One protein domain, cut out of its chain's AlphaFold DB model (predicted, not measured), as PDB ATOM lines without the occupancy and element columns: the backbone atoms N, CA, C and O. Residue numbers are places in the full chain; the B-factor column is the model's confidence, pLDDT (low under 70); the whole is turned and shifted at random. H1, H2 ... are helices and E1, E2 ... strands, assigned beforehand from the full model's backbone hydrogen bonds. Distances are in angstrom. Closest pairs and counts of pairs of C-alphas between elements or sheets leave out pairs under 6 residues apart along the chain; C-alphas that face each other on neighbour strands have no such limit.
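Overview. This is residues 445 to 507 of the 510 residues of a protein of Bacillus sp. UMB0728 (UniProt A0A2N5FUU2). A small body, built on a three-stranded antiparallel sheet with short helices H1 and H2 at it, has one long arm: residues 496 to 507, of which 496 to 506 belong to H3, stick out from it and make the length. The sheet's order is E2, E1, E3. The printed part has 63 residues, mixed in class, with three named helices and three named strands in the order E1, E2, H1, H2, E3, H3. It is only just compact, close to loose, with a radius of gyration of the C-alphas of 12.4 A, and spans 42 by 21 by 17 A.

Along the chain. Find C-alpha 445 at (135.258, 81.168, 130.995), where E1, residues 445 to 447, begins. E2, residues 453 to 457, covers 11.3 A and E3, residues 487 to 490, 10.6 A. H1 is residues 460 to 467, 10.4 A, and H2 residues 472 to 476. H3, residues 491 to 506, runs 23.0 A to C-alpha 506 at (156.822, 91.867, 124.718).

Arrangement. Look first at inner strand E1: N 447 and O 487 are 2.8 A apart, within hydrogen-bond range, towards E3, and N 446 and O 455 are 2.8 A apart towards E2, with which E1 forms a hairpin. E2, H1 H2 and E3 make a split strand-helix-strand unit, two same-way strands with E1 between them in the sheet; its crossover is right-handed. H2 is on the sheet, at a height of 5.7 A, only just over E3, where 3 of its C-alphas fall; the closest C-alphas, Cys 476 and Lys 489, are 4.2 A apart. H1 touches H2, closest at the C-alphas of Ala 460 and Ile 472, 5.9 A, and only grazes the sheet with residues 460 to 464. H3 only grazes it with residues 491 to 495, and is apart from H1 and H2. Every O i to N i+4 pair is within hydrogen-bond range in H1 and H2, and 11 of 12 in H3.

Size, cuts and confidence. The C-alphas farthest apart, Asn 468 and Val 507, are 42.3 A apart. Without the free stretch, the body spans 23 by 20 by 17 A. The printed part has no cut and no long link. Mean pLDDT of the printed part is 80.3; residues 496 to 507 are under 70.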
ATOM      1  N   VAL A 445     135.290  80.445 132.263       91.19
ATOM      2  CA  VAL A 445     135.258  81.168 130.995       91.19
ATOM      3  C   VAL A 445     134.668  80.288 129.902       91.19
ATOM      4  O   VAL A 445     135.055  79.129 129.729       91.19
ATOM      5  N   GLN A 446     133.732  80.860 129.154       94.38
ATOM      6  CA  GLN A 446     133.208  80.303 127.918       94.38
ATOM      7  C   GLN A 446     134.017  80.857 126.750       94.38
ATOM      8  O   GLN A 446     134.116  82.071 126.568       94.38
ATOM      9  N   LEU A 447     134.565  79.957 125.944       90.75
ATOM     10  CA  LEU A 447     135.402  80.265 124.795       90.75
ATOM     11  C   LEU A 447     134.754  79.723 123.524       90.75
ATOM     12  O   LEU A 447     134.176  78.630 123.507       90.75
ATOM     13  N   SER A 448     134.900  80.459 122.431       90.69
ATOM     14  CA  SER A 448     134.604  79.941 121.101       90.69
ATOM     15  C   SER A 448     135.577  78.810 120.736       90.69
ATOM     16  O   SER A 448     136.616  78.609 121.375       90.69
ATOM     17  N   MET A 449     135.262  78.033 119.698       87.50
ATOM     18  CA  MET A 449     136.117  76.906 119.296       87.50
ATOM     19  C   MET A 449     137.488  77.351 118.761       87.50
ATOM     20  O   MET A 449     138.470  76.625 118.947       87.50
ATOM     21  N   ASP A 450     137.572  78.556 118.193       85.56
ATOM     22  CA  ASP A 450     138.805  79.259 117.808       85.56
ATOM     23  C   ASP A 450     139.535  79.914 118.998       85.56
ATOM     24  O   ASP A 450     140.634  80.428 118.831       85.56
ATOM     25  N   GLY A 451     138.984  79.824 120.215       80.88
ATOM     26  CA  GLY A 451     139.663  80.205 121.456       80.88
ATOM     27  C   GLY A 451     139.440  81.645 121.914       80.88
ATOM     28  O   GLY A 451     140.142  82.080 122.820       80.88
ATOM     29  N   LYS A 452     138.477  82.376 121.339       86.31
ATOM     30  CA  LYS A 452     138.130  83.739 121.766       86.31
ATOM     31  C   LYS A 452     137.195  83.716 122.971       86.31
ATOM     32  O   LYS A 452     136.262  82.910 123.020       86.31
ATOM     33  N   LEU A 453     137.424  84.615 123.927       90.25
ATOM     34  CA  LEU A 453     136.565  84.792 125.099       90.25
ATOM     35  C   LEU A 453     135.171  85.272 124.693       90.25
ATOM     36  O   LEU A 453     135.028  86.304 124.044       90.25
ATOM     37  N   ILE A 454     134.150  84.509 125.085       91.81
ATOM     38  CA  ILE A 454     132.738  84.843 124.865       91.81
ATOM     39  C   ILE A 454     132.148  85.474 126.126       91.81
ATOM     40  O   ILE A 454     131.567  86.552 126.058       91.81
ATOM     41  N   LYS A 455     132.256  84.790 127.274       92.31
ATOM     42  CA  LYS A 455     131.634  85.232 128.533       92.31
ATOM     43  C   LYS A 455     132.328  84.618 129.748       92.31
ATOM     44  O   LYS A 455     132.714  83.447 129.718       92.31
ATOM     45  N   LEU A 456     132.452  85.403 130.817       91.06
ATOM     46  CA  LEU A 456     132.833  84.936 132.149       91.06
ATOM     47  C   LEU A 456     131.565  84.618 132.949       91.06
ATOM     48  O   LEU A 456     130.606  85.391 132.941       91.06
ATOM     49  N   TRP A 457     131.566  83.478 133.625       90.31
ATOM     50  CA  TRP A 457     130.452  83.000 134.429       90.31
ATOM     51  C   TRP A 457     130.879  82.863 135.878       90.31
ATOM     52  O   TRP A 457     131.935  82.288 136.140       90.31
ATOM     53  N   GLU A 458     130.014  83.283 136.805       82.00
ATOM     54  CA  GLU A 458     130.256  83.123 138.244       82.00
ATOM     55  C   GLU A 458     130.496  81.654 138.623       82.00
ATOM     56  O   GLU A 458     131.286  81.352 139.512       82.00
ATOM     57  N   SER A 459     129.840  80.712 137.934       87.50
ATOM     58  CA  SER A 459     130.128  79.288 138.076       87.50
ATOM     59  C   SER A 459     129.727  78.458 136.858       87.50
ATOM     60  O   SER A 459     128.857  78.830 136.068       87.50
ATOM     61  N   ALA A 460     130.287  77.248 136.757       85.38
ATOM     62  CA  ALA A 460     129.841  76.248 135.781       85.38
ATOM     63  C   ALA A 460     128.352  75.878 135.925       85.38
ATOM     64  O   ALA A 460     127.730  75.436 134.959       85.38
ATOM     65  N   MET A 461     127.773  76.031 137.123       83.12
ATOM     66  CA  MET A 461     126.352  75.771 137.360       83.12
ATOM     67  C   MET A 461     125.476  76.900 136.805       83.12
ATOM     68  O   MET A 461     124.417  76.617 136.245       83.12
ATOM     69  N   ASP A 462     125.926  78.150 136.911       86.12
ATOM     70  CA  ASP A 462     125.219  79.309 136.354       86.12
ATOM     71  C   ASP A 462     125.227  79.255 134.821       86.12
ATOM     72  O   ASP A 462     124.170  79.332 134.195       86.12
ATOM     73  N   ALA A 463     126.388  78.951 134.230       88.50
ATOM     74  CA  ALA A 463     126.527  78.706 132.794       88.50
ATOM     75  C   ALA A 463     125.609  77.582 132.299       88.50
ATOM     76  O   ALA A 463     124.931  77.710 131.279       88.50
ATOM     77  N   ARG A 464     125.535  76.475 133.049       89.62
ATOM     78  CA  ARG A 464     124.632  75.366 132.731       89.62
ATOM     79  C   ARG A 464     123.170  75.790 132.772       89.62
ATOM     80  O   ARG A 464     122.406  75.340 131.927       89.62
ATOM     81  N   ARG A 465     122.761  76.580 133.765       88.25
ATOM     82  CA  ARG A 465     121.356  76.968 133.945       88.25
ATOM     83  C   ARG A 465     120.877  77.876 132.819       88.25
ATOM     84  O   ARG A 465     119.769  77.681 132.336       88.25
ATOM     85  N   GLU A 466     121.707  78.831 132.409       92.75
ATOM     86  CA  GLU A 466     121.355  79.800 131.368       92.75
ATOM     87  C   GLU A 466     121.467  79.198 129.959       92.75
ATOM     88  O   GLU A 466     120.583  79.400 129.133       92.75
ATOM     89  N   LEU A 467     122.513  78.408 129.692       90.31
ATOM     90  CA  LEU A 467     122.758  77.840 128.359       90.31
ATOM     91  C   LEU A 467     122.150  76.445 128.154       90.31
ATOM     92  O   LEU A 467     122.180  75.918 127.046       90.31
ATOM     93  N   ASN A 468     121.644  75.818 129.218       90.94
ATOM     94  CA  ASN A 468     121.190  74.425 129.239       90.94
ATOM     95  C   ASN A 468     122.262  73.412 128.766       90.94
ATOM     96  O   ASN A 468     121.967  72.412 128.110       90.94
ATOM     97  N   ILE A 469     123.531  73.664 129.108       89.06
ATOM     98  CA  ILE A 469     124.681  72.832 128.716       89.06
ATOM     99  C   ILE A 469     125.176  72.003 129.903       89.06
ATOM    100  O   ILE A 469     125.463  72.514 130.984       89.06
ATOM    101  N   TYR A 470     125.341  70.701 129.688       89.44
ATOM    102  CA  TYR A 470     125.840  69.762 130.690       89.44
ATOM    103  C   TYR A 470     127.356  69.565 130.547       89.44
ATOM    104  O   TYR A 470     127.944  69.861 129.512       89.44
ATOM    105  N   ASN A 471     128.002  69.029 131.585       88.50
ATOM    106  CA  ASN A 471     129.420  68.637 131.572       88.50
ATOM    107  C   ASN A 471     130.459  69.766 131.400       88.50
ATOM    108  O   ASN A 471     131.629  69.477 131.152       88.50
ATOM    109  N   ILE A 472     130.083  71.026 131.639       87.88
ATOM    110  CA  ILE A 472     130.993  72.188 131.597       87.88
ATOM    111  C   ILE A 472     132.249  71.970 132.464       87.88
ATOM    112  O   ILE A 472     133.369  72.132 131.991       87.88
ATOM    113  N   ALA A 473     132.091  71.487 133.702       84.00
ATOM    114  CA  ALA A 473     133.222  71.239 134.605       84.00
ATOM    115  C   ALA A 473     134.185  70.135 134.118       84.00
ATOM    116  O   ALA A 473     135.363  70.135 134.478       84.00
ATOM    117  N   TYR A 474     133.701  69.181 133.314       84.31
ATOM    118  CA  TYR A 474     134.548  68.158 132.697       84.31
ATOM    119  C   TYR A 474     135.339  68.720 131.515       84.31
ATOM    120  O   TYR A 474     136.504  68.354 131.354       84.31
ATOM    121  N   ALA A 475     134.746  69.644 130.752       86.69
ATOM    122  CA  ALA A 475     135.455  70.398 129.723       86.69
ATOM    123  C   ALA A 475     136.552  71.291 130.337       86.69
ATOM    124  O   ALA A 475     137.692  71.217 129.891       86.69
ATOM    125  N   CYS A 476     136.279  72.002 131.444       84.19
ATOM    126  CA  CYS A 476     137.304  72.790 132.154       84.19
ATOM    127  C   CYS A 476     138.504  71.954 132.625       84.19
ATOM    128  O   CYS A 476     139.630  72.435 132.636       84.19
ATOM    129  N   LYS A 477     138.277  70.690 133.007       80.56
ATOM    130  CA  LYS A 477     139.328  69.757 133.455       80.56
ATOM    131  C   LYS A 477     140.047  69.049 132.299       80.56
ATOM    132  O   LYS A 477     140.797  68.109 132.550       80.56
ATOM    133  N   GLY A 478     139.753  69.415 131.049       80.94
ATOM    134  CA  GLY A 478     140.330  68.795 129.855       80.94
ATOM    135  C   GLY A 478     139.867  67.359 129.593       80.94
ATOM    136  O   GLY A 478     140.462  66.670 128.773       80.94
ATOM    137  N   ARG A 479     138.811  66.883 130.273       83.44
ATOM    138  CA  ARG A 479     138.248  65.542 130.024       83.44
ATOM    139  C   ARG A 479     137.346  65.508 128.794       83.44
ATOM    140  O   ARG A 479     137.172  64.449 128.202       83.44
ATOM    141  N   TYR A 480     136.795  66.659 128.418       87.38
ATOM    142  CA  TYR A 480     136.105  66.865 127.149       87.38
ATOM    143  C   TYR A 480     136.732  68.035 126.398       87.38
ATOM    144  O   TYR A 480     137.169  69.007 127.011       87.38
ATOM    145  N   ILE A 481     136.749  67.939 125.067       85.00
ATOM    146  CA  ILE A 481     137.293  68.980 124.182       85.00
ATOM    147  C   ILE A 481     136.401  70.231 124.206       85.00
ATOM    148  O   ILE A 481     136.891  71.355 124.127       85.00
ATOM    149  N   SER A 482     135.088  70.037 124.330       90.19
ATOM    150  CA  SER A 482     134.086  71.095 124.416       90.19
ATOM    151  C   SER A 482     132.853  70.604 125.182       90.19
ATOM    152  O   SER A 482     132.664  69.404 125.388       90.19
ATOM    153  N   ALA A 483     132.006  71.536 125.609       90.19
ATOM    154  CA  ALA A 483     130.663  71.253 126.105       90.19
ATOM    155  C   ALA A 483     129.682  72.233 125.452       90.19
ATOM    156  O   ALA A 483     129.905  73.444 125.477       90.19
ATOM    157  N   GLY A 484     128.629  71.701 124.821       87.56
ATOM    158  CA  GLY A 484     127.621  72.495 124.108       87.56
ATOM    159  C   GLY A 484     128.178  73.352 122.965       87.56
ATOM    160  O   GLY A 484     127.664  74.434 122.720       87.56
ATOM    161  N   GLY A 485     129.247  72.896 122.300       89.31
ATOM    162  CA  GLY A 485     129.884  73.622 121.192       89.31
ATOM    163  C   GLY A 485     130.898  74.694 121.609       89.31
ATOM    164  O   GLY A 485     131.464  75.349 120.741       89.31
ATOM    165  N   PHE A 486     131.168  74.843 122.909       92.44
ATOM    166  CA  PHE A 486     132.118  75.823 123.444       92.44
ATOM    167  C   PHE A 486     133.277  75.152 124.176       92.44
ATOM    168  O   PHE A 486     133.119  74.086 124.783       92.44
ATOM    169  N   LYS A 487     134.442  75.797 124.152       91.25
ATOM    170  CA  LYS A 487     135.566  75.447 125.022       91.25
ATOM    171  C   LYS A 487     135.354  76.098 126.385       91.25
ATOM    172  O   LYS A 487     134.847  77.210 126.473       91.25
ATOM    173  N   TRP A 488     135.755  75.403 127.441       92.75
ATOM    174  CA  TRP A 488     135.575  75.872 128.811       92.75
ATOM    175  C   TRP A 488     136.886  75.754 129.569       92.75
ATOM    176  O   TRP A 488     137.589  74.754 129.427       92.75
ATOM    177  N   LYS A 489     137.213  76.769 130.367       89.06
ATOM    178  CA  LYS A 489     138.348  76.758 131.298       89.06
ATOM    179  C   LYS A 489     137.929  77.393 132.619       89.06
ATOM    180  O   LYS A 489     136.963  78.156 132.655       89.06
ATOM    181  N   TYR A 490     138.638  77.082 133.699       88.38
ATOM    182  CA  TYR A 490     138.524  77.881 134.919       88.38
ATOM    183  C   TYR A 490     139.129  79.266 134.673       88.38
ATOM    184  O   TYR A 490     140.087  79.384 133.906       88.38
ATOM    185  N   ALA A 491     138.534  80.303 135.265       82.19
ATOM    186  CA  ALA A 491     138.944  81.688 135.034       82.19
ATOM    187  C   ALA A 491     140.432  81.904 135.362       82.19
ATOM    188  O   ALA A 491     141.175  82.395 134.514       82.19
ATOM    189  N   ASP A 492     140.884  81.414 136.519       75.62
ATOM    190  CA  ASP A 492     142.287  81.486 136.945       75.62
ATOM    191  C   ASP A 492     143.239  80.863 135.910       75.62
ATOM    192  O   ASP A 492     144.222  81.482 135.503       75.62
ATOM    193  N   ASP A 493     142.908  79.671 135.402       78.38
ATOM    194  CA  ASP A 493     143.721  78.980 134.395       78.38
ATOM    195  C   ASP A 493     143.763  79.739 133.060       78.38
ATOM    196  O   ASP A 493     144.743  79.653 132.317       78.38
ATOM    197  N   TYR A 494     142.696  80.454 132.702       80.94
ATOM    198  CA  TYR A 494     142.651  81.243 131.473       80.94
ATOM    199  C   TYR A 494     143.528  82.494 131.577       80.94
ATOM    200  O   TYR A 494     144.403  82.690 130.733       80.94
ATOM    201  N   PHE A 495     143.349  83.290 132.635       75.75
ATOM    202  CA  PHE A 495     144.050  84.566 132.799       75.75
ATOM    203  C   PHE A 495     145.546  84.397 133.085       75.75
ATOM    204  O   PHE A 495     146.353  85.180 132.588       75.75
ATOM    205  N   VAL A 496     145.950  83.337 133.794       65.88
ATOM    206  CA  VAL A 496     147.376  83.006 133.964       65.88
ATOM    207  C   VAL A 496     148.032  82.687 132.614       65.88
ATOM    208  O   VAL A 496     149.156  83.113 132.352       65.88
ATOM    209  N   ASN A 497     147.330  81.978 131.725       60.59
ATOM    210  CA  ASN A 497     147.854  81.633 130.403       60.59
ATOM    211  C   ASN A 497     147.866  82.821 129.425       60.59
ATOM    212  O   ASN A 497     148.774  82.892 128.597       60.59
ATOM    213  N   GLU A 498     146.912  83.756 129.501       64.50
ATOM    214  CA  GLU A 498     146.979  84.999 128.713       64.50
ATOM    215  C   GLU A 498     148.140  85.894 129.156       64.50
ATOM    216  O   GLU A 498     148.921  86.320 128.308       64.50
ATOM    217  N   TYR A 499     148.346  86.076 130.465       50.91
ATOM    218  CA  TYR A 499     149.466  86.864 130.991       50.91
ATOM    219  C   TYR A 499     150.837  86.322 130.532       50.91
ATOM    220  O   TYR A 499     151.739  87.081 130.167       50.91
ATOM    221  N   LEU A 500     150.995  84.993 130.487       48.12
ATOM    222  CA  LEU A 500     152.210  84.330 129.989       48.12
ATOM    223  C   LEU A 500     152.391  84.440 128.462       48.12
ATOM    224  O   LEU A 500     153.521  84.395 127.970       48.12
ATOM    225  N   ASN A 501     151.304  84.579 127.701       55.00
ATOM    226  CA  ASN A 501     151.355  84.753 126.248       55.00
ATOM    227  C   ASN A 501     151.612  86.215 125.850       55.00
ATOM    228  O   ASN A 501     152.354  86.456 124.897       55.00
ATOM    229  N   ASP A 502     151.079  87.184 126.597       51.38
ATOM    230  CA  ASP A 502     151.366  88.609 126.393       51.38
ATOM    231  C   ASP A 502     152.803  88.969 126.789       51.38
ATOM    232  O   ASP A 502     153.476  89.707 126.072       51.38
ATOM    233  N   THR A 503     153.346  88.374 127.856       42.28
ATOM    234  CA  THR A 503     154.764  88.563 128.224       42.28
ATOM    235  C   THR A 503     155.736  87.969 127.205       42.28
ATOM    236  O   THR A 503     156.821  88.517 127.025       42.28
ATOM    237  N   LYS A 504     155.352  86.917 126.469       43.50
ATOM    238  CA  LYS A 504     156.140  86.415 125.329       43.50
ATOM    239  C   LYS A 504     156.106  87.347 124.115       43.50
ATOM    240  O   LYS A 504     157.108  87.432 123.418       43.50
ATOM    241  N   LYS A 505     155.010  88.081 123.886       43.28
ATOM    242  CA  LYS A 505     154.925  89.086 122.807       43.28
ATOM    243  C   LYS A 505     155.733  90.358 123.085       43.28
ATOM    244  O   LYS A 505     156.113  91.032 122.139       43.28
ATOM    245  N   ILE A 506     156.019  90.683 124.348       44.66
ATOM    246  CA  ILE A 506     156.822  91.867 124.718       44.66
ATOM    247  C   ILE A 506     158.334  91.631 124.501       44.66
ATOM    248  O   ILE A 506     159.091  92.590 124.384       44.66
ATOM    249  N   VAL A 507     158.782  90.373 124.403       43.34
ATOM    250  CA  VAL A 507     160.204  90.012 124.206       43.34
ATOM    251  C   VAL A 507     160.585  89.889 122.719       43.34
ATOM    252  O   VAL A 507     161.765  89.815 122.396       43.34
TER     253      VAL A 507